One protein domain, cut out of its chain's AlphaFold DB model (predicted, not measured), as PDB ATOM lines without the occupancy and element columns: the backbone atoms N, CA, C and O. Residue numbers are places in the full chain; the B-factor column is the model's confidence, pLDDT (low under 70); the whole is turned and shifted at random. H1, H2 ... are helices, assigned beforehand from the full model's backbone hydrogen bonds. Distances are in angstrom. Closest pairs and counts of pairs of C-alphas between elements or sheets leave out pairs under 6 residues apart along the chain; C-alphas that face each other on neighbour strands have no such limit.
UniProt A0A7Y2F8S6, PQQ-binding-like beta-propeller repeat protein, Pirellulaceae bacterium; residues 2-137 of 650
ATOM      1  N   SER A   2      68.848 105.385  67.218       60.28
ATOM      2  CA  SER A   2      69.283 105.669  68.600       60.28
ATOM      3  C   SER A   2      68.956 107.097  69.055       60.28
ATOM      4  O   SER A   2      68.366 107.275  70.112       60.28
ATOM      5  N   GLU A   3      69.249 108.105  68.225       62.47
ATOM      6  CA  GLU A   3      68.886 109.511  68.497       62.47
ATOM      7  C   GLU A   3      67.372 109.722  68.587       62.47
ATOM      8  O   GLU A   3      66.900 110.376  69.504       62.47
ATOM      9  N   ILE A   4      66.597 109.083  67.701       65.44
ATOM     10  CA  ILE A   4      65.132 109.180  67.736       65.44
ATOM     11  C   ILE A   4      64.618 108.659  69.076       65.44
ATOM     12  O   ILE A   4      63.850 109.358  69.716       65.44
ATOM     13  N   LYS A   5      65.085 107.492  69.537       65.94
ATOM     14  CA  LYS A   5      64.687 106.920  70.832       65.94
ATOM     15  C   LYS A   5      65.119 107.774  72.031       65.94
ATOM     16  O   LYS A   5      64.413 107.798  73.027       65.94
ATOM     17  N   ALA A   6      66.273 108.435  71.956       65.62
ATOM     18  CA  ALA A   6      66.767 109.284  73.039       65.62
ATOM     19  C   ALA A   6      66.012 110.624  73.145       65.62
ATOM     20  O   ALA A   6      65.893 111.158  74.245       65.62
ATOM     21  N   ASP A   7      65.495 111.131  72.021       71.88
ATOM     22  CA  ASP A   7      64.925 112.479  71.911       71.88
ATOM     23  C   ASP A   7      63.385 112.501  71.760       71.88
ATOM     24  O   ASP A   7      62.807 113.582  71.640       71.88
ATOM     25  N   THR A   8      62.705 111.343  71.747       75.06
ATOM     26  CA  THR A   8      61.230 111.254  71.654       75.06
ATOM     27  C   THR A   8      60.571 111.092  73.021       75.06
ATOM     28  O   THR A   8      61.069 110.378  73.889       75.06
ATOM     29  N   ASP A   9      59.424 111.751  73.204       85.31
ATOM     30  CA  ASP A   9      58.522 111.461  74.322       85.31
ATOM     31  C   ASP A   9      57.824 110.096  74.134       85.31
ATOM     32  O   ASP A   9      57.869 109.493  73.060       85.31
ATOM     33  N   GLU A  10      57.207 109.580  75.198       83.12
ATOM     34  CA  GLU A  10      56.603 108.239  75.221       83.12
ATOM     35  C   GLU A  10      55.509 108.067  74.149       83.12
ATOM     36  O   GLU A  10      55.489 107.065  73.437       83.12
ATOM     37  N   GLU A  11      54.680 109.095  73.928       86.12
ATOM     38  CA  GLU A  11      53.621 109.086  72.909       86.12
ATOM     39  C   GLU A  11      54.194 109.060  71.477       86.12
ATOM     40  O   GLU A  11      53.665 108.400  70.576       86.12
ATOM     41  N   GLN A  12      55.286 109.784  71.223       85.69
ATOM     42  CA  GLN A  12      55.986 109.741  69.941       85.69
ATOM     43  C   GLN A  12      56.680 108.399  69.728       85.69
ATOM     44  O   GLN A  12      56.681 107.898  68.602       85.69
ATOM     45  N   PHE A  13      57.240 107.812  70.784       82.62
ATOM     46  CA  PHE A  13      57.862 106.496  70.724       82.62
ATOM     47  C   PHE A  13      56.841 105.413  70.349       82.62
ATOM     48  O   PHE A  13      57.101 104.630  69.433       82.62
ATOM     49  N   GLU A  14      55.653 105.427  70.958       86.62
ATOM     50  CA  GLU A  14      54.541 104.538  70.592       86.62
ATOM     51  C   GLU A  14      54.120 104.715  69.129       86.62
ATOM     52  O   GLU A  14      54.086 103.747  68.374       86.62
ATOM     53  N   LYS A  15      53.928 105.956  68.660       88.81
ATOM     54  CA  LYS A  15      53.584 106.220  67.246       88.81
ATOM     55  C   LYS A  15      54.650 105.729  66.267       88.81
ATOM     56  O   LYS A  15      54.335 105.365  65.130       88.81
ATOM     57  N   VAL A  16      55.925 105.783  66.655       87.94
ATOM     58  CA  VAL A  16      57.022 105.238  65.847       87.94
ATOM     59  C   VAL A  16      56.966 103.710  65.843       87.94
ATOM     60  O   VAL A  16      57.111 103.131  64.766       87.94
ATOM     61  N   ASN A  17      56.706 103.070  66.987       88.38
ATOM     62  CA  ASN A  17      56.500 101.621  67.065       88.38
ATOM     63  C   ASN A  17      55.338 101.172  66.174       88.38
ATOM     64  O   ASN A  17      55.550 100.296  65.343       88.38
ATOM     65  N   ASP A  18      54.173 101.820  66.246       90.38
ATOM     66  CA  ASP A  18      53.004 101.473  65.424       90.38
ATOM     67  C   ASP A  18      53.337 101.486  63.929       90.38
ATOM     68  O   ASP A  18      53.053 100.540  63.195       90.38
ATOM     69  N   ARG A  19      54.033 102.532  63.468       91.25
ATOM     70  CA  ARG A  19      54.470 102.636  62.067       91.25
ATOM     71  C   ARG A  19      55.493 101.576  61.681       91.25
ATOM     72  O   ARG A  19      55.517 101.143  60.527       91.25
ATOM     73  N   ILE A  20      56.376 101.196  62.601       91.19
ATOM     74  CA  ILE A  20      57.345 100.123  62.369       91.19
ATOM     75  C   ILE A  20      56.608  98.791  62.260       91.19
ATOM     76  O   ILE A  20      56.853  98.066  61.298       91.19
ATOM     77  N   VAL A  21      55.667  98.505  63.159       90.56
ATOM     78  CA  VAL A  21      54.825  97.303  63.127       90.56
ATOM     79  C   VAL A  21      54.062  97.230  61.802       90.56
ATOM     80  O   VAL A  21      54.205  96.244  61.081       90.56
ATOM     81  N   GLU A  22      53.375  98.302  61.394       91.31
ATOM     82  CA  GLU A  22      52.686  98.394  60.095       91.31
ATOM     83  C   GLU A  22      53.623  98.142  58.901       91.31
ATOM     84  O   GLU A  22      53.229  97.523  57.910       91.31
ATOM     85  N   ALA A  23      54.878  98.594  58.976       88.12
ATOM     86  CA  ALA A  23      55.878  98.366  57.934       88.12
ATOM     87  C   ALA A  23      56.485  96.948  57.962       88.12
ATOM     88  O   ALA A  23      57.013  96.482  56.941       88.12
ATOM     89  N   VAL A  24      56.445  96.276  59.116       90.75
ATOM     90  CA  VAL A  24      56.998  94.937  59.357       90.75
ATOM     91  C   VAL A  24      56.008  93.842  58.985       90.75
ATOM     92  O   VAL A  24      56.404  92.894  58.304       90.75
ATOM     93  N   THR A  25      54.734  93.980  59.350       91.81
ATOM     94  CA  THR A  25      53.701  92.952  59.140       91.81
ATOM     95  C   THR A  25      53.618  92.436  57.692       91.81
ATOM     96  O   THR A  25      53.628  91.220  57.503       91.81
ATOM     97  N   PRO A  26      53.642  93.278  56.636       92.00
ATOM     98  CA  PRO A  26      53.580  92.798  55.251       92.00
ATOM     99  C   PRO A  26      54.812  91.994  54.815       92.00
ATOM    100  O   PRO A  26      54.796  91.346  53.772       92.00
ATOM    101  N   LYS A  27      55.916  92.076  55.567       92.50
ATOM    102  CA  LYS A  27      57.198  91.444  55.239       92.50
ATOM    103  C   LYS A  27      57.442  90.147  56.003       92.50
ATOM    104  O   LYS A  27      58.470  89.516  55.761       92.50
ATOM    105  N   LEU A  28      56.511  89.723  56.859       92.81
ATOM    106  CA  LEU A  28      56.605  88.467  57.612       92.81
ATOM    107  C   LEU A  28      56.718  87.246  56.686       92.81
ATOM    108  O   LEU A  28      57.506  86.343  56.946       92.81
ATOM    109  N   GLU A  29      56.034  87.262  55.541       92.31
ATOM    110  CA  GLU A  29      56.124  86.213  54.508       92.31
ATOM    111  C   GLU A  29      57.411  86.286  53.660       92.31
ATOM    112  O   GLU A  29      57.667  85.420  52.823       92.31
ATOM    113  N   GLY A  30      58.241  87.315  53.858       91.81
ATOM    114  CA  GLY A  30      59.520  87.478  53.170       91.81
ATOM    115  C   GLY A  30      60.546  86.410  53.561       91.81
ATOM    116  O   GLY A  30      60.316  85.599  54.451       91.81
ATOM    117  N   SER A  31      61.720  86.400  52.923       94.50
ATOM    118  CA  SER A  31      62.790  85.448  53.266       94.50
ATOM    119  C   SER A  31      63.414  85.727  54.641       94.50
ATOM    120  O   SER A  31      63.362  86.854  55.133       94.50
ATOM    121  N   SER A  32      64.076  84.732  55.246       93.06
ATOM    122  CA  SER A  32      64.759  84.897  56.545       93.06
ATOM    123  C   SER A  32      65.758  86.062  56.538       93.06
ATOM    124  O   SER A  32      65.771  86.861  57.464       93.06
ATOM    125  N   SER A  33      66.487  86.268  55.432       92.12
ATOM    126  CA  SER A  33      67.403  87.411  55.284       92.12
ATOM    127  C   SER A  33      66.699  88.777  55.301       92.12
ATOM    128  O   SER A  33      67.293  89.775  55.713       92.12
ATOM    129  N   VAL A  34      65.446  88.861  54.836       93.31
ATOM    130  CA  VAL A  34      64.653  90.097  54.943       93.31
ATOM    131  C   VAL A  34      64.302  90.355  56.405       93.31
ATOM    132  O   VAL A  34      64.528  91.469  56.874       93.31
ATOM    133  N   LEU A  35      63.833  89.334  57.128       93.56
ATOM    134  CA  LEU A  35      63.505  89.443  58.553       93.56
ATOM    135  C   LEU A  35      64.734  89.817  59.389       93.56
ATOM    136  O   LEU A  35      64.671  90.775  60.152       93.56
ATOM    137  N   GLU A  36      65.872  89.153  59.175       91.31
ATOM    138  CA  GLU A  36      67.146  89.464  59.838       91.31
ATOM    139  C   GLU A  36      67.542  90.931  59.662       91.31
ATOM    140  O   GLU A  36      67.863  91.611  60.632       91.31
ATOM    141  N   LYS A  37      67.483  91.453  58.429       89.56
ATOM    142  CA  LYS A  37      67.809  92.861  58.156       89.56
ATOM    143  C   LYS A  37      66.853  93.814  58.858       89.56
ATOM    144  O   LYS A  37      67.286  94.870  59.310       89.56
ATOM    145  N   MET A  38      65.569  93.471  58.927       90.12
ATOM    146  CA  MET A  38      64.571  94.294  59.607       90.12
ATOM    147  C   MET A  38      64.800  94.314  61.111       90.12
ATOM    148  O   MET A  38      64.847  95.394  61.689       90.12
ATOM    149  N   ILE A  39      65.028  93.152  61.719       90.94
ATOM    150  CA  ILE A  39      65.335  93.032  63.146       90.94
ATOM    151  C   ILE A  39      66.642  93.759  63.472       90.94
ATOM    152  O   ILE A  39      66.688  94.534  64.419       90.94
ATOM    153  N   ALA A  40      67.685  93.600  62.656       85.19
ATOM    154  CA  ALA A  40      68.951  94.302  62.854       85.19
ATOM    155  C   ALA A  40      68.802  95.829  62.736       85.19
ATOM    156  O   ALA A  40      69.442  96.575  63.476       85.19
ATOM    157  N   HIS A  41      67.963  96.311  61.815       85.25
ATOM    158  CA  HIS A  41      67.771  97.744  61.587       85.25
ATOM    159  C   HIS A  41      66.854  98.405  62.627       85.25
ATOM    160  O   HIS A  41      67.109  99.535  63.042       85.25
ATOM    161  N   PHE A  42      65.800  97.707  63.051       87.31
ATOM    162  CA  PHE A  42      64.757  98.222  63.942       87.31
ATOM    163  C   PHE A  42      64.808  97.629  65.353       87.31
ATOM    164  O   PHE A  42      63.913  97.895  66.140       87.31
ATOM    165  N   GLY A  43      65.846  96.875  65.723       80.50
ATOM    166  CA  GLY A  43      65.895  96.102  66.975       80.50
ATOM    167  C   GLY A  43      65.792  96.894  68.286       80.50
ATOM    168  O   GLY A  43      65.713  96.283  69.347       80.50
ATOM    169  N   GLN A  44      65.791  98.231  68.231       80.06
ATOM    170  CA  GLN A  44      65.510  99.122  69.366       80.06
ATOM    171  C   GLN A  44      64.008  99.383  69.611       80.06
ATOM    172  O   GLN A  44      63.676  99.976  70.646       80.06
ATOM    173  N   PHE A  45      63.159  98.977  68.664       86.12
ATOM    174  CA  PHE A  45      61.703  99.135  68.600       86.12
ATOM    175  C   PHE A  45      61.018  97.761  68.626       86.12
ATOM    176  O   PHE A  45      61.695  96.727  68.560       86.12
ATOM    177  N   ASP A  46      59.687  97.754  68.694       85.94
ATOM    178  CA  ASP A  46      58.914  96.513  68.645       85.94
ATOM    179  C   ASP A  46      58.979  95.876  67.246       85.94
ATOM    180  O   ASP A  46      58.483  96.404  66.248       85.94
ATOM    181  N   VAL A  47      59.637  94.723  67.187       89.62
ATOM    182  CA  VAL A  47      59.724  93.864  66.002       89.62
ATOM    183  C   VAL A  47      59.450  92.406  66.368       89.62
ATOM    184  O   VAL A  47      59.918  91.493  65.682       89.62
ATOM    185  N   ASP A  48      58.704  92.163  67.447       89.31
ATOM    186  CA  ASP A  48      58.562  90.831  68.037       89.31
ATOM    187  C   ASP A  48      57.834  89.858  67.103       89.31
ATOM    188  O   ASP A  48      58.217  88.694  67.020       89.31
ATOM    189  N   GLN A  49      56.906  90.333  66.262       90.62
ATOM    190  CA  GLN A  49      56.297  89.500  65.211       90.62
ATOM    191  C   GLN A  49      57.328  88.977  64.197       90.62
ATOM    192  O   GLN A  49      57.289  87.807  63.813       90.62
ATOM    193  N   ALA A  50      58.270  89.826  63.770       92.94
ATOM    194  CA  ALA A  50      59.338  89.403  62.867       92.94
ATOM    195  C   ALA A  50      60.311  88.449  63.564       92.94
ATOM    196  O   ALA A  50      60.763  87.490  62.936       92.94
ATOM    197  N   ARG A  51      60.610  88.680  64.852       93.88
ATOM    198  CA  ARG A  51      61.446  87.773  65.655       93.88
ATOM    199  C   ARG A  51      60.788  86.412  65.821       93.88
ATOM    200  O   ARG A  51      61.466  85.418  65.595       93.88
ATOM    201  N   ARG A  52      59.492  86.359  66.131       93.94
ATOM    202  CA  ARG A  52      58.714  85.119  66.254       93.94
ATOM    203  C   ARG A  52      58.751  84.309  64.965       93.94
ATOM    204  O   ARG A  52      59.076  83.126  64.982       93.94
ATOM    205  N   GLU A  53      58.459  84.946  63.831       95.81
ATOM    206  CA  GLU A  53      58.426  84.247  62.543       95.81
ATOM    207  C   GLU A  53      59.820  83.795  62.092       95.81
ATOM    208  O   GLU A  53      59.979  82.670  61.615       95.81
ATOM    209  N   LEU A  54      60.854  84.622  62.285       96.50
ATOM    210  CA  LEU A  54      62.233  84.204  62.032       96.50
ATOM    211  C   LEU A  54      62.649  83.072  62.980       96.50
ATOM    212  O   LEU A  54      63.238  82.089  62.540       96.50
ATOM    213  N   GLY A  55      62.302  83.184  64.258       96.75
ATOM    214  CA  GLY A  55      62.615  82.210  65.293       96.75
ATOM    215  C   GLY A  55      61.998  80.846  65.010       96.75
ATOM    216  O   GLY A  55      62.697  79.837  65.056       96.75
ATOM    217  N   ARG A  56      60.730  80.809  64.586       96.44
ATOM    218  CA  ARG A  56      60.043  79.586  64.143       96.44
ATOM    219  C   ARG A  56      60.776  78.890  62.996       96.44
ATOM    220  O   ARG A  56      60.865  77.665  62.982       96.44
ATOM    221  N   ARG A  57      61.300  79.656  62.033       97.25
ATOM    222  CA  ARG A  57      62.074  79.109  60.904       97.25
ATOM    223  C   ARG A  57      63.419  78.568  61.361       97.25
ATOM    224  O   ARG A  57      63.735  77.431  61.047       97.25
ATOM    225  N   LEU A  58      64.159  79.343  62.154       97.12
ATOM    226  CA  LEU A  58      65.449  78.919  62.699       97.12
ATOM    227  C   LEU A  58      65.318  77.669  63.574       97.12
ATOM    228  O   LEU A  58      66.185  76.804  63.523       97.12
ATOM    229  N   LEU A  59      64.231  77.551  64.340       96.31
ATOM    230  CA  LEU A  59      63.928  76.351  65.113       96.31
ATOM    231  C   LEU A  59      63.673  75.142  64.200       96.31
ATOM    232  O   LEU A  59      64.207  74.070  64.459       96.31
ATOM    233  N   GLY A  60      62.900  75.321  63.121       96.94
ATOM    234  CA  GLY A  60      62.652  74.276  62.123       96.94
ATOM    235  C   GLY A  60      63.902  73.843  61.349       96.94
ATOM    236  O   GLY A  60      64.008  72.680  60.973       96.94
ATOM    237  N   ASP A  61      64.856  74.757  61.163       95.94
ATOM    238  CA  ASP A  61      66.156  74.500  60.527       95.94
ATOM    239  C   ASP A  61      67.211  73.951  61.515       95.94
ATOM    240  O   ASP A  61      68.377  73.804  61.148       95.94
ATOM    241  N   GLU A  62      66.837  73.694  62.778       95.44
ATOM    242  CA  GLU A  62      67.740  73.293  63.874       95.44
ATOM    243  C   GLU A  62      68.924  74.267  64.085       95.44
ATOM    244  O   GLU A  62      69.986  73.920  64.607       95.44
ATOM    245  N   ALA A  63      68.749  75.536  63.705       95.56
ATOM    246  CA  ALA A  63      69.751  76.592  63.799       95.56
ATOM    247  C   ALA A  63      69.772  77.223  65.205       95.56
ATOM    248  O   ALA A  63      69.627  78.439  65.367       95.56
ATOM    249  N   TYR A  64      69.963  76.394  66.237       96.62
ATOM    250  CA  TYR A  64      69.806  76.777  67.647       96.62
ATOM    251  C   TYR A  64      70.678  77.963  68.064       96.62
ATOM    252  O   TYR A  64      70.210  78.836  68.790       96.62
ATOM    253  N   LEU A  65      71.913  78.057  67.558       96.38
ATOM    254  CA  LEU A  65      72.766  79.203  67.861       96.38
ATOM    255  C   LEU A  65      72.207  80.509  67.288       96.38
ATOM    256  O   LEU A  65      72.204  81.528  67.973       96.38
ATOM    257  N   ALA A  66      71.738  80.492  66.040       95.81
ATOM    258  CA  ALA A  66      71.155  81.675  65.418       95.81
ATOM    259  C   ALA A  66      69.875  82.102  66.152       95.81
ATOM    260  O   ALA A  66      69.681  83.292  66.395       95.81
ATOM    261  N   LEU A  67      69.054  81.132  66.570       97.00
ATOM    262  CA  LEU A  67      67.865  81.369  67.387       97.00
ATOM    263  C   LEU A  67      68.217  81.991  68.747       97.00
ATOM    264  O   LEU A  67      67.612  82.981  69.151       97.00
ATOM    265  N   GLU A  68      69.239  81.470  69.425       96.56
ATOM    266  CA  GLU A  68      69.729  82.023  70.689       96.56
ATOM    267  C   GLU A  68      70.240  83.462  70.519       96.56
ATOM    268  O   GLU A  68      69.908  84.336  71.320       96.56
ATOM    269  N   ARG A  69      71.024  83.739  69.463       95.00
ATOM    270  CA  ARG A  69      71.518  85.097  69.170       95.00
ATOM    271  C   ARG A  69      70.370  86.063  68.876       95.00
ATOM    272  O   ARG A  69      70.391  87.189  69.366       95.00
ATOM    273  N   LEU A  70      69.367  85.612  68.123       94.56
ATOM    274  CA  LEU A  70      68.154  86.376  67.836       94.56
ATOM    275  C   LEU A  70      67.397  86.739  69.123       94.56
ATOM    276  O   LEU A  70      66.969  87.883  69.285       94.56
ATOM    277  N   ALA A  71      67.254  85.778  70.038       94.00
ATOM    278  CA  ALA A  71      66.552  85.969  71.299       94.00
ATOM    279  C   ALA A  71      67.309  86.909  72.253       94.00
ATOM    280  O   ALA A  71      66.716  87.848  72.781       94.00
ATOM    281  N   MET A  72      68.622  86.719  72.420       92.69
ATOM    282  CA  MET A  72      69.468  87.564  73.279       92.69
ATOM    283  C   MET A  72      69.609  89.005  72.763       92.69
ATOM    284  O   MET A  72      69.795  89.935  73.549       92.69
ATOM    285  N   GLY A  73      69.525  89.216  71.448       88.94
ATOM    286  CA  GLY A  73      69.645  90.540  70.845       88.94
ATOM    287  C   GLY A  73      71.029  91.160  71.050       88.94
ATOM    288  O   GLY A  73      72.046  90.491  70.920       88.94
ATOM    289  N   VAL A  74      71.074  92.459  71.337       85.44
ATOM    290  CA  VAL A  74      72.311  93.275  71.316       85.44
ATOM    291  C   VAL A  74      72.777  93.736  72.696       85.44
ATOM    292  O   VAL A  74      73.903  94.207  72.834       85.44
ATOM    293  N   THR A  75      71.902  93.654  73.701       82.62
ATOM    294  CA  THR A  75      72.127  94.223  75.038       82.62
ATOM    295  C   THR A  75      72.435  93.170  76.093       82.62
ATOM    296  O   THR A  75      72.949  93.507  77.154       82.62
ATOM    297  N   PHE A  76      72.132  91.902  75.820       86.88
ATOM    298  CA  PHE A  76      72.291  90.822  76.784       86.88
ATOM    299  C   PHE A  76      73.771  90.492  76.995       86.88
ATOM    300  O   PHE A  76      74.442  90.028  76.069       86.88
ATOM    301  N   SER A  77      74.275  90.737  78.205       84.19
ATOM    302  CA  SER A  77      75.687  90.539  78.561       84.19
ATOM    303  C   SER A  77      75.912  89.444  79.604       84.19
ATOM    304  O   SER A  77      76.989  88.849  79.661       84.19
ATOM    305  N   ARG A  78      74.905  89.199  80.447       84.44
ATOM    306  CA  ARG A  78      74.955  88.298  81.604       84.44
ATOM    307  C   ARG A  78      73.571  87.734  81.902       84.44
ATOM    308  O   ARG A  78      72.562  88.318  81.518       84.44
ATOM    309  N   MET A  79      73.523  86.645  82.666       82.69
ATOM    310  CA  MET A  79      72.254  86.006  83.030       82.69
ATOM    311  C   MET A  79      71.318  86.925  83.818       82.69
ATOM    312  O   MET A  79      70.115  86.827  83.642       82.69
ATOM    313  N   GLN A  80      71.828  87.864  84.620       84.00
ATOM    314  CA  GLN A  80      70.977  88.823  85.336       84.00
ATOM    315  C   GLN A  80      70.268  89.818  84.403       84.00
ATOM    316  O   GLN A  80      69.309  90.459  84.816       84.00
ATOM    317  N   ASP A  81      70.706  89.955  83.147       84.88
ATOM    318  CA  ASP A  81      70.029  90.811  82.168       84.88
ATOM    319  C   ASP A  81      68.798  90.117  81.554       84.88
ATOM    320  O   ASP A  81      68.095  90.720  80.742       84.88
ATOM    321  N   ILE A  82      68.503  88.867  81.935       89.25
ATOM    322  CA  ILE A  82      67.337  88.107  81.462       89.25
ATOM    323  C   ILE A  82      66.013  88.818  81.741       89.25
ATOM    324  O   ILE A  82      65.089  88.736  80.937       89.25
ATOM    325  N   GLU A  83      65.953  89.599  82.819       87.56
ATOM    326  CA  GLU A  83      64.793  90.415  83.172       87.56
ATOM    327  C   GLU A  83      64.473  91.483  82.116       87.56
ATOM    328  O   GLU A  83      63.329  91.915  82.018       87.56
ATOM    329  N   SER A  84      65.453  91.884  81.299       87.62
ATOM    330  CA  SER A  84      65.267  92.887  80.245       87.62
ATOM    331  C   SER A  84      64.703  92.330  78.935       87.62
ATOM    332  O   SER A  84      64.335  93.108  78.056       87.62
ATOM    333  N   LEU A  85      64.648  91.003  78.779       89.62
ATOM    334  CA  LEU A  85      64.129  90.362  77.571       89.62
ATOM    335  C   LEU A  85      62.594  90.372  77.571       89.62
ATOM    336  O   LEU A  85      61.981  90.208  78.629       89.62
ATOM    337  N   SER A  86      61.970  90.535  76.398       89.38
ATOM    338  CA  SER A  86      60.517  90.369  76.243       89.38
ATOM    339  C   SER A  86      60.101  88.906  76.435       89.38
ATOM    340  O   SER A  86      60.930  87.998  76.344       89.38
ATOM    341  N   ASP A  87      58.819  88.657  76.700       90.50
ATOM    342  CA  ASP A  87      58.307  87.290  76.893       90.50
ATOM    343  C   ASP A  87      58.525  86.421  75.649       90.50
ATOM    344  O   ASP A  87      58.894  85.252  75.759       90.50
ATOM    345  N   GLU A  88      58.398  87.016  74.460       89.81
ATOM    346  CA  GLU A  88      58.719  86.359  73.194       89.81
ATOM    347  C   GLU A  88      60.201  85.972  73.127       89.81
ATOM    348  O   GLU A  88      60.539  84.843  72.774       89.81
ATOM    349  N   GLN A  89      61.105  86.880  73.500       92.50
ATOM    350  CA  GLN A  89      62.537  86.586  73.529       92.50
ATOM    351  C   GLN A  89      62.867  85.476  74.530       92.50
ATOM    352  O   GLN A  89      63.657  84.590  74.209       92.50
ATOM    353  N   LEU A  90      62.261  85.489  75.718       93.88
ATOM    354  CA  LEU A  90      62.436  84.430  76.711       93.88
ATOM    355  C   LEU A  90      61.921  83.082  76.201       93.88
ATOM    356  O   LEU A  90      62.599  82.068  76.373       93.88
ATOM    357  N   LEU A  91      60.772  83.062  75.522       94.31
ATOM    358  CA  LEU A  91      60.231  81.850  74.915       94.31
ATOM    359  C   LEU A  91      61.175  81.306  73.832       94.31
ATOM    360  O   LEU A  91      61.570  80.143  73.908       94.31
ATOM    361  N   LEU A  92      61.615  82.139  72.884       95.75
ATOM    362  CA  LEU A  92      62.572  81.737  71.843       95.75
ATOM    363  C   LEU A  92      63.899  81.246  72.443       95.75
ATOM    364  O   LEU A  92      64.462  80.252  71.983       95.75
ATOM    365  N   LEU A  93      64.385  81.908  73.497       96.12
ATOM    366  CA  LEU A  93      65.605  81.516  74.198       96.12
ATOM    367  C   LEU A  93      65.446  80.153  74.886       96.12
ATOM    368  O   LEU A  93      66.312  79.288  74.754       96.12
ATOM    369  N   SER A  94      64.318  79.930  75.565       96.62
ATOM    370  CA  SER A  94      64.007  78.645  76.200       96.62
ATOM    371  C   SER A  94      63.891  77.512  75.174       96.62
ATOM    372  O   SER A  94      64.391  76.412  75.416       96.62
ATOM    373  N   GLN A  95      63.326  77.784  73.993       97.19
ATOM    374  CA  GLN A  95      63.261  76.833  72.883       97.19
ATOM    375  C   GLN A  95      64.655  76.514  72.334       97.19
ATOM    376  O   GLN A  95      64.965  75.337  72.148       97.19
ATOM    377  N   ALA A  96      65.507  77.521  72.117       97.06
ATOM    378  CA  ALA A  96      66.885  77.315  71.669       97.06
ATOM    379  C   ALA A  96      67.666  76.432  72.649       97.06
ATOM    380  O   ALA A  96      68.293  75.453  72.245       97.06
ATOM    381  N   PHE A  97      67.576  76.734  73.946       97.25
ATOM    382  CA  PHE A  97      68.276  75.984  74.983       97.25
ATOM    383  C   PHE A  97      67.747  74.564  75.156       97.25
ATOM    384  O   PHE A  97      68.541  73.629  75.219       97.25
ATOM    385  N   THR A  98      66.428  74.377  75.187       96.81
ATOM    386  CA  THR A  98      65.823  73.053  75.393       96.81
ATOM    387  C   THR A  98      66.119  72.118  74.220       96.81
ATOM    388  O   THR A  98      66.561  70.984  74.420       96.81
ATOM    389  N   ASN A  99      65.919  72.592  72.987       96.00
ATOM    390  CA  ASN A  99      66.113  71.770  71.788       96.00
ATOM    391  C   ASN A  99      67.598  71.602  71.437       96.00
ATOM    392  O   ASN A  99      68.007  70.544  70.969       96.00
ATOM    393  N   GLY A 100      68.432  72.598  71.746       95.00
ATOM    394  CA  GLY A 100      69.882  72.521  71.582       95.00
ATOM    395  C   GLY A 100      70.623  71.769  72.702       95.00
ATOM    396  O   GLY A 100      71.852  71.676  72.673       95.00
ATOM    397  N   GLY A 101      69.919  71.231  73.703       93.81
ATOM    398  CA  GLY A 101      70.514  70.421  74.773       93.81
ATOM    399  C   GLY A 101      71.251  71.214  75.863       93.81
ATOM    400  O   GLY A 101      72.075  70.653  76.598       93.81
ATOM    401  N   LEU A 102      70.980  72.514  75.995       95.56
ATOM    402  CA  LEU A 102      71.445  73.379  77.089       95.56
ATOM    403  C   LEU A 102      70.416  73.394  78.231       95.56
ATOM    404  O   LEU A 102      69.915  74.435  78.645       95.56
ATOM    405  N   ALA A 103      70.092  72.203  78.730       94.56
ATOM    406  CA  ALA A 103      69.008  71.967  79.680       94.56
ATOM    407  C   ALA A 103      69.067  72.831  80.952       94.56
ATOM    408  O   ALA A 103      68.033  73.299  81.422       94.56
ATOM    409  N   GLN A 104      70.264  73.069  81.503       93.44
ATOM    410  CA  GLN A 104      70.411  73.878  82.718       93.44
ATOM    411  C   GLN A 104      70.035  75.337  82.463       93.44
ATOM    412  O   GLN A 104      69.361  75.958  83.279       93.44
ATOM    413  N   ASP A 105      70.444  75.865  81.311       95.62
ATOM    414  CA  ASP A 105      70.103  77.221  80.905       95.62
ATOM    415  C   ASP A 105      68.609  77.335  80.609       95.62
ATOM    416  O   ASP A 105      67.969  78.276  81.070       95.62
ATOM    417  N   ALA A 106      68.028  76.342  79.927       96.44
ATOM    418  CA  ALA A 106      66.592  76.286  79.660       96.44
ATOM    419  C   ALA A 106      65.756  76.366  80.944       96.44
ATOM    420  O   ALA A 106      64.839  77.180  81.014       96.44
ATOM    421  N   VAL A 107      66.092  75.569  81.967       95.38
ATOM    422  CA  VAL A 107      65.387  75.595  83.261       95.38
ATOM    423  C   VAL A 107      65.469  76.980  83.902       95.38
ATOM    424  O   VAL A 107      64.437  77.513  84.300       95.38
ATOM    425  N   ASN A 108      66.651  77.600  83.919       93.38
ATOM    426  CA  ASN A 108      66.822  78.938  84.491       93.38
ATOM    427  C   ASN A 108      65.954  79.986  83.766       93.38
ATOM    428  O   ASN A 108      65.341  80.833  84.416       93.38
ATOM    429  N   VAL A 109      65.870  79.928  82.430       94.88
ATOM    430  CA  VAL A 109      65.022  80.839  81.637       94.88
ATOM    431  C   VAL A 109      63.532  80.593  81.893       94.88
ATOM    432  O   VAL A 109      62.782  81.545  82.101       94.88
ATOM    433  N   LEU A 110      63.097  79.330  81.914       94.69
ATOM    434  CA  LEU A 110      61.696  78.956  82.139       94.69
ATOM    435  C   LEU A 110      61.211  79.344  83.543       94.69
ATOM    436  O   LEU A 110      60.066  79.766  83.705       94.69
ATOM    437  N   GLU A 111      62.084  79.272  84.550       92.56
ATOM    438  CA  GLU A 111      61.783  79.742  85.905       92.56
ATOM    439  C   GLU A 111      61.526  81.253  85.955       92.56
ATOM    440  O   GLU A 111      60.620  81.682  86.665       92.56
ATOM    441  N   HIS A 112      62.248  82.054  85.163       91.25
ATOM    442  CA  HIS A 112      61.981  83.493  85.046       91.25
ATOM    443  C   HIS A 112      60.686  83.763  84.283       91.25
ATOM    444  O   HIS A 112      59.901  84.618  84.687       91.25
ATOM    445  N   LEU A 113      60.431  83.010  83.210       91.12
ATOM    446  CA  LEU A 113      59.212  83.144  82.417       91.12
ATOM    447  C   LEU A 113      57.960  82.878  83.273       91.12
ATOM    448  O   LEU A 113      57.006  83.643  83.214       91.12
ATOM    449  N   ARG A 114      57.991  81.870  84.155       89.31
ATOM    450  CA  ARG A 114      56.899  81.556  85.100       89.31
ATOM    451  C   ARG A 114      56.594  82.640  86.127       89.31
ATOM    452  O   ARG A 114      55.492  82.663  86.667       89.31
ATOM    453  N   GLN A 115      57.570  83.477  86.458       88.88
ATOM    454  CA  GLN A 115      57.376  84.570  87.413       88.88
ATOM    455  C   GLN A 115      56.642  85.760  86.781       88.88
ATOM    456  O   GLN A 115      56.250  86.678  87.500       88.88
ATOM    457  N   ARG A 116      56.462  85.755  85.454       89.12
ATOM    458  CA  ARG A 116      55.756  86.796  84.710       89.12
ATOM    459  C   ARG A 116      54.287  86.442  84.510       89.12
ATOM    460  O   ARG A 116      53.908  85.274  84.483       89.12
ATOM    461  N   ASP A 117      53.470  87.480  84.354       82.81
ATOM    462  CA  ASP A 117      52.066  87.340  83.978       82.81
ATOM    463  C   ASP A 117      51.968  87.212  82.452       82.81
ATOM    464  O   ASP A 117      52.125  88.187  81.717       82.81
ATOM    465  N   LEU A 118      51.820  85.978  81.970       80.12
ATOM    466  CA  LEU A 118      51.917  85.652  80.549       80.12
ATOM    467  C   LEU A 118      50.528  85.607  79.913       80.12
ATOM    468  O   LEU A 118      49.943  84.540  79.744       80.12
ATOM    469  N   GLU A 119      50.007  86.759  79.501       71.12
ATOM    470  CA  GLU A 119      48.719  86.807  78.793       71.12
ATOM    471  C   GLU A 119      48.789  86.183  77.385       71.12
ATOM    472  O   GLU A 119      47.775  85.738  76.847       71.12
ATOM    473  N   GLN A 120      49.980  86.148  76.772       68.31
ATOM    474  CA  GLN A 120      50.165  85.787  75.358       68.31
ATOM    475  C   GLN A 120      50.865  84.442  75.115       68.31
ATOM    476  O   GLN A 120      50.903  83.986  73.970       68.31
ATOM    477  N   VAL A 121      51.424  83.803  76.149       76.81
ATOM    478  CA  VAL A 121      52.157  82.535  76.009       76.81
ATOM    479  C   VAL A 121      51.317  81.387  76.554       76.81
ATOM    480  O   VAL A 121      50.863  81.419  77.693       76.81
ATOM    481  N   ASP A 122      51.128  80.350  75.738       83.19
ATOM    482  CA  ASP A 122      50.397  79.149  76.138       83.19
ATOM    483  C   ASP A 122      51.146  78.412  77.260       83.19
ATOM    484  O   ASP A 122      52.244  77.884  77.054       83.19
ATOM    485  N   ALA A 123      50.536  78.359  78.449       85.94
ATOM    486  CA  ALA A 123      51.088  77.686  79.622       85.94
ATOM    487  C   ALA A 123      51.489  76.229  79.336       85.94
ATOM    488  O   ALA A 123      52.497  75.758  79.866       85.94
ATOM    489  N   SER A 124      50.762  75.535  78.450       89.00
ATOM    490  CA  SER A 124      51.080  74.150  78.090       89.00
ATOM    491  C   SER A 124      52.428  74.027  77.371       89.00
ATOM    492  O   SER A 124      53.190  73.100  77.631       89.00
ATOM    493  N   THR A 125      52.791  75.021  76.553       91.00
ATOM    494  CA  THR A 125      54.089  75.058  75.862       91.00
ATOM    495  C   THR A 125      55.244  75.198  76.855       91.00
ATOM    496  O   THR A 125      56.285  74.561  76.697       91.00
ATOM    497  N   ILE A 126      55.069  76.011  77.900       92.69
ATOM    498  CA  ILE A 126      56.080  76.207  78.952       92.69
ATOM    499  C   ILE A 126      56.266  74.916  79.753       92.69
ATOM    500  O   ILE A 126      57.399  74.505  80.005       92.69
ATOM    501  N   GLU A 127      55.166  74.258  80.122       93.12
ATOM    502  CA  GLU A 127      55.201  72.977  80.831       93.12
ATOM    503  C   GLU A 127      55.900  71.881  80.015       93.12
ATOM    504  O   GLU A 127      56.740  71.155  80.559       93.12
ATOM    505  N   ASP A 128      55.615  71.790  78.715       95.44
ATOM    506  CA  ASP A 128      56.244  70.822  77.816       95.44
ATOM    507  C   ASP A 128      57.752  71.069  77.667       95.44
ATOM    508  O   ASP A 128      58.551  70.128  77.777       95.44
ATOM    509  N   LEU A 129      58.162  72.329  77.479       96.06
ATOM    510  CA  LEU A 129      59.576  72.708  77.399       96.06
ATOM    511  C   LEU A 129      60.316  72.390  78.696       96.06
ATOM    512  O   LEU A 129      61.412  71.832  78.662       96.06
ATOM    513  N   GLU A 130      59.718  72.678  79.850       95.38
ATOM    514  CA  GLU A 130      60.343  72.392  81.137       95.38
ATOM    515  C   GLU A 130      60.476  70.901  81.397       95.38
ATOM    516  O   GLU A 130      61.522  70.443  81.861       95.38
ATOM    517  N   LYS A 131      59.439  70.127  81.082       95.88
ATOM    518  CA  LYS A 131      59.484  68.672  81.207       95.88
ATOM    519  C   LYS A 131      60.609  68.094  80.354       95.88
ATOM    520  O   LYS A 131      61.362  67.245  80.836       95.88
ATOM    521  N   LEU A 132      60.755  68.576  79.119       96.44
ATOM    522  CA  LEU A 132      61.841  68.173  78.232       96.44
ATOM    523  C   LEU A 132      63.206  68.592  78.795       96.44
ATOM    524  O   LEU A 132      64.082  67.738  78.933       96.44
ATOM    525  N   ALA A 133      63.379  69.851  79.204       95.75
ATOM    526  CA  ALA A 133      64.633  70.351  79.768       95.75
ATOM    527  C   ALA A 133      65.043  69.578  81.033       95.75
ATOM    528  O   ALA A 133      66.163  69.077  81.124       95.75
ATOM    529  N   ARG A 134      64.129  69.385  81.991       94.81
ATOM    530  CA  ARG A 134      64.410  68.631  83.225       94.81
ATOM    531  C   ARG A 134      64.734  67.164  82.950       94.81
ATOM    532  O   ARG A 134      65.582  66.613  83.641       94.81
ATOM    533  N   SER A 135      64.138  66.548  81.926       93.81
ATOM    534  CA  SER A 135      64.471  65.167  81.535       93.81
ATOM    535  C   SER A 135      65.891  65.007  80.973       93.81
ATOM    536  O   SER A 135      66.445  63.911  81.007       93.81
ATOM    537  N   GLN A 136      66.490  66.093  80.473       91.50
ATOM    538  CA  GLN A 136      67.865  66.119  79.968       91.50
ATOM    539  C   GLN A 136      68.897  66.426  81.066       91.50
ATOM    540  O   GLN A 136      70.099  66.246  80.844       91.50
ATOM    541  N   LEU A 137      68.465  66.912  82.236       89.56
ATOM    542  CA  LEU A 137      69.366  67.164  83.353       89.56
ATOM    543  C   LEU A 137      69.753  65.841  84.022       89.56
ATOM    544  O   LEU A 137      68.879  65.046  84.370       89.56
TER     545      LEU A 137
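What this domain is: This is residues 2 to 137 of the 650 residues of the protein "PQQ-binding-like beta-propeller repeat protein" of Pirellulaceae bacterium (UniProt A0A7Y2F8S6). An elongated pile of mostly aligned helices has the hairpin of H2 and H3 toward one end and an up-and-down bundle of H7, H8 and H9, each running against the one before it, toward the other. H4 and H5 lie between, H4 packing on H3 and both packing on H7; short H1 sits at the far end near H2, and short H6 beside H8. The printed part has 136 residues with nine named helices, H1 to H9 in order, and no named strand: all helix. It is compact, with a radius of gyration of the C-alphas of 15.5 A, and only just elongated, spanning 46 by 31 by 27 A.

How they stand to each other: H1, residues 2 to 7, and H2, residues 10 to 27, are close but not clearly touching; their closest C-alphas, of Lys 5 and Phe 13, are 6.8 A apart. With its residues 20 to 27 alone, H2 touches H3, residues 32 to 42, in a hairpin at a shallow tilt of 12 degrees; the closest C-alphas, of Lys 27 and Leu 35, are 7.4 A apart. H4, residues 48 to 60, touches H3, closest at the C-alphas of Leu 35 and Ala 50, 6.0 A apart. H2 and H4 only just touch, only at their ends, with 3 pairs of C-alphas within 8 A; the closest, of Val 24 and Ala 50, are 7.0 A apart. H4 and H5, residues 64 to 72, form a hairpin, closest at the C-alphas of Gly 55 and Leu 67, 5.7 A apart. H6, residues 79 to 84, is only just apart from H5, at 8.5 A. H7, residues 87 to 99, touches H4 at a shallow tilt of 8 degrees, the same way; the C-alphas of Gly 55 and Leu 92 are closest, 6.6 A apart. H7 touches H5 too, closest at the C-alphas of Ala 71 and Gln 89, 4.6 A apart. H8, residues 103 to 114, makes a hairpin with H7, closest at the C-alphas of Ser 94 and Ala 106, 4.9 A apart. H6 and H8 only just touch, with 3 pairs within 8 A; the C-alphas of Ile 82 and Val 109 are closest, 7.6 A apart. H9, residues 123 to 136, makes a hairpin with H8, closest at the C-alphas of Ala 103 and Ala 133, 4.7 A apart. Every O i to N i+4 pair is within hydrogen-bond range in H1, H3, H4, H5, H7, H8 and H9; H2 has 12 of 14, and H6 has 0 of 2, beside 2 of 3 O i to N i+3 pairs.

Where its parts are: H1 begins at C-alpha 2, (69.283, 105.669, 68.600). H2 is 26.1 A long from first to last C-alpha, H4 18.0 A, H7 18.1 A and H9 20.4 A. H9 ends at C-alpha 136, (67.865, 66.119, 79.968).

The domain as a whole: The two farthest C-alphas, of Asp 7 and Ser 135, are 48.3 A apart. The printed part has no cut, and no link is long. The pLDDT is under 70 at residues 2 to 6 and residue 120.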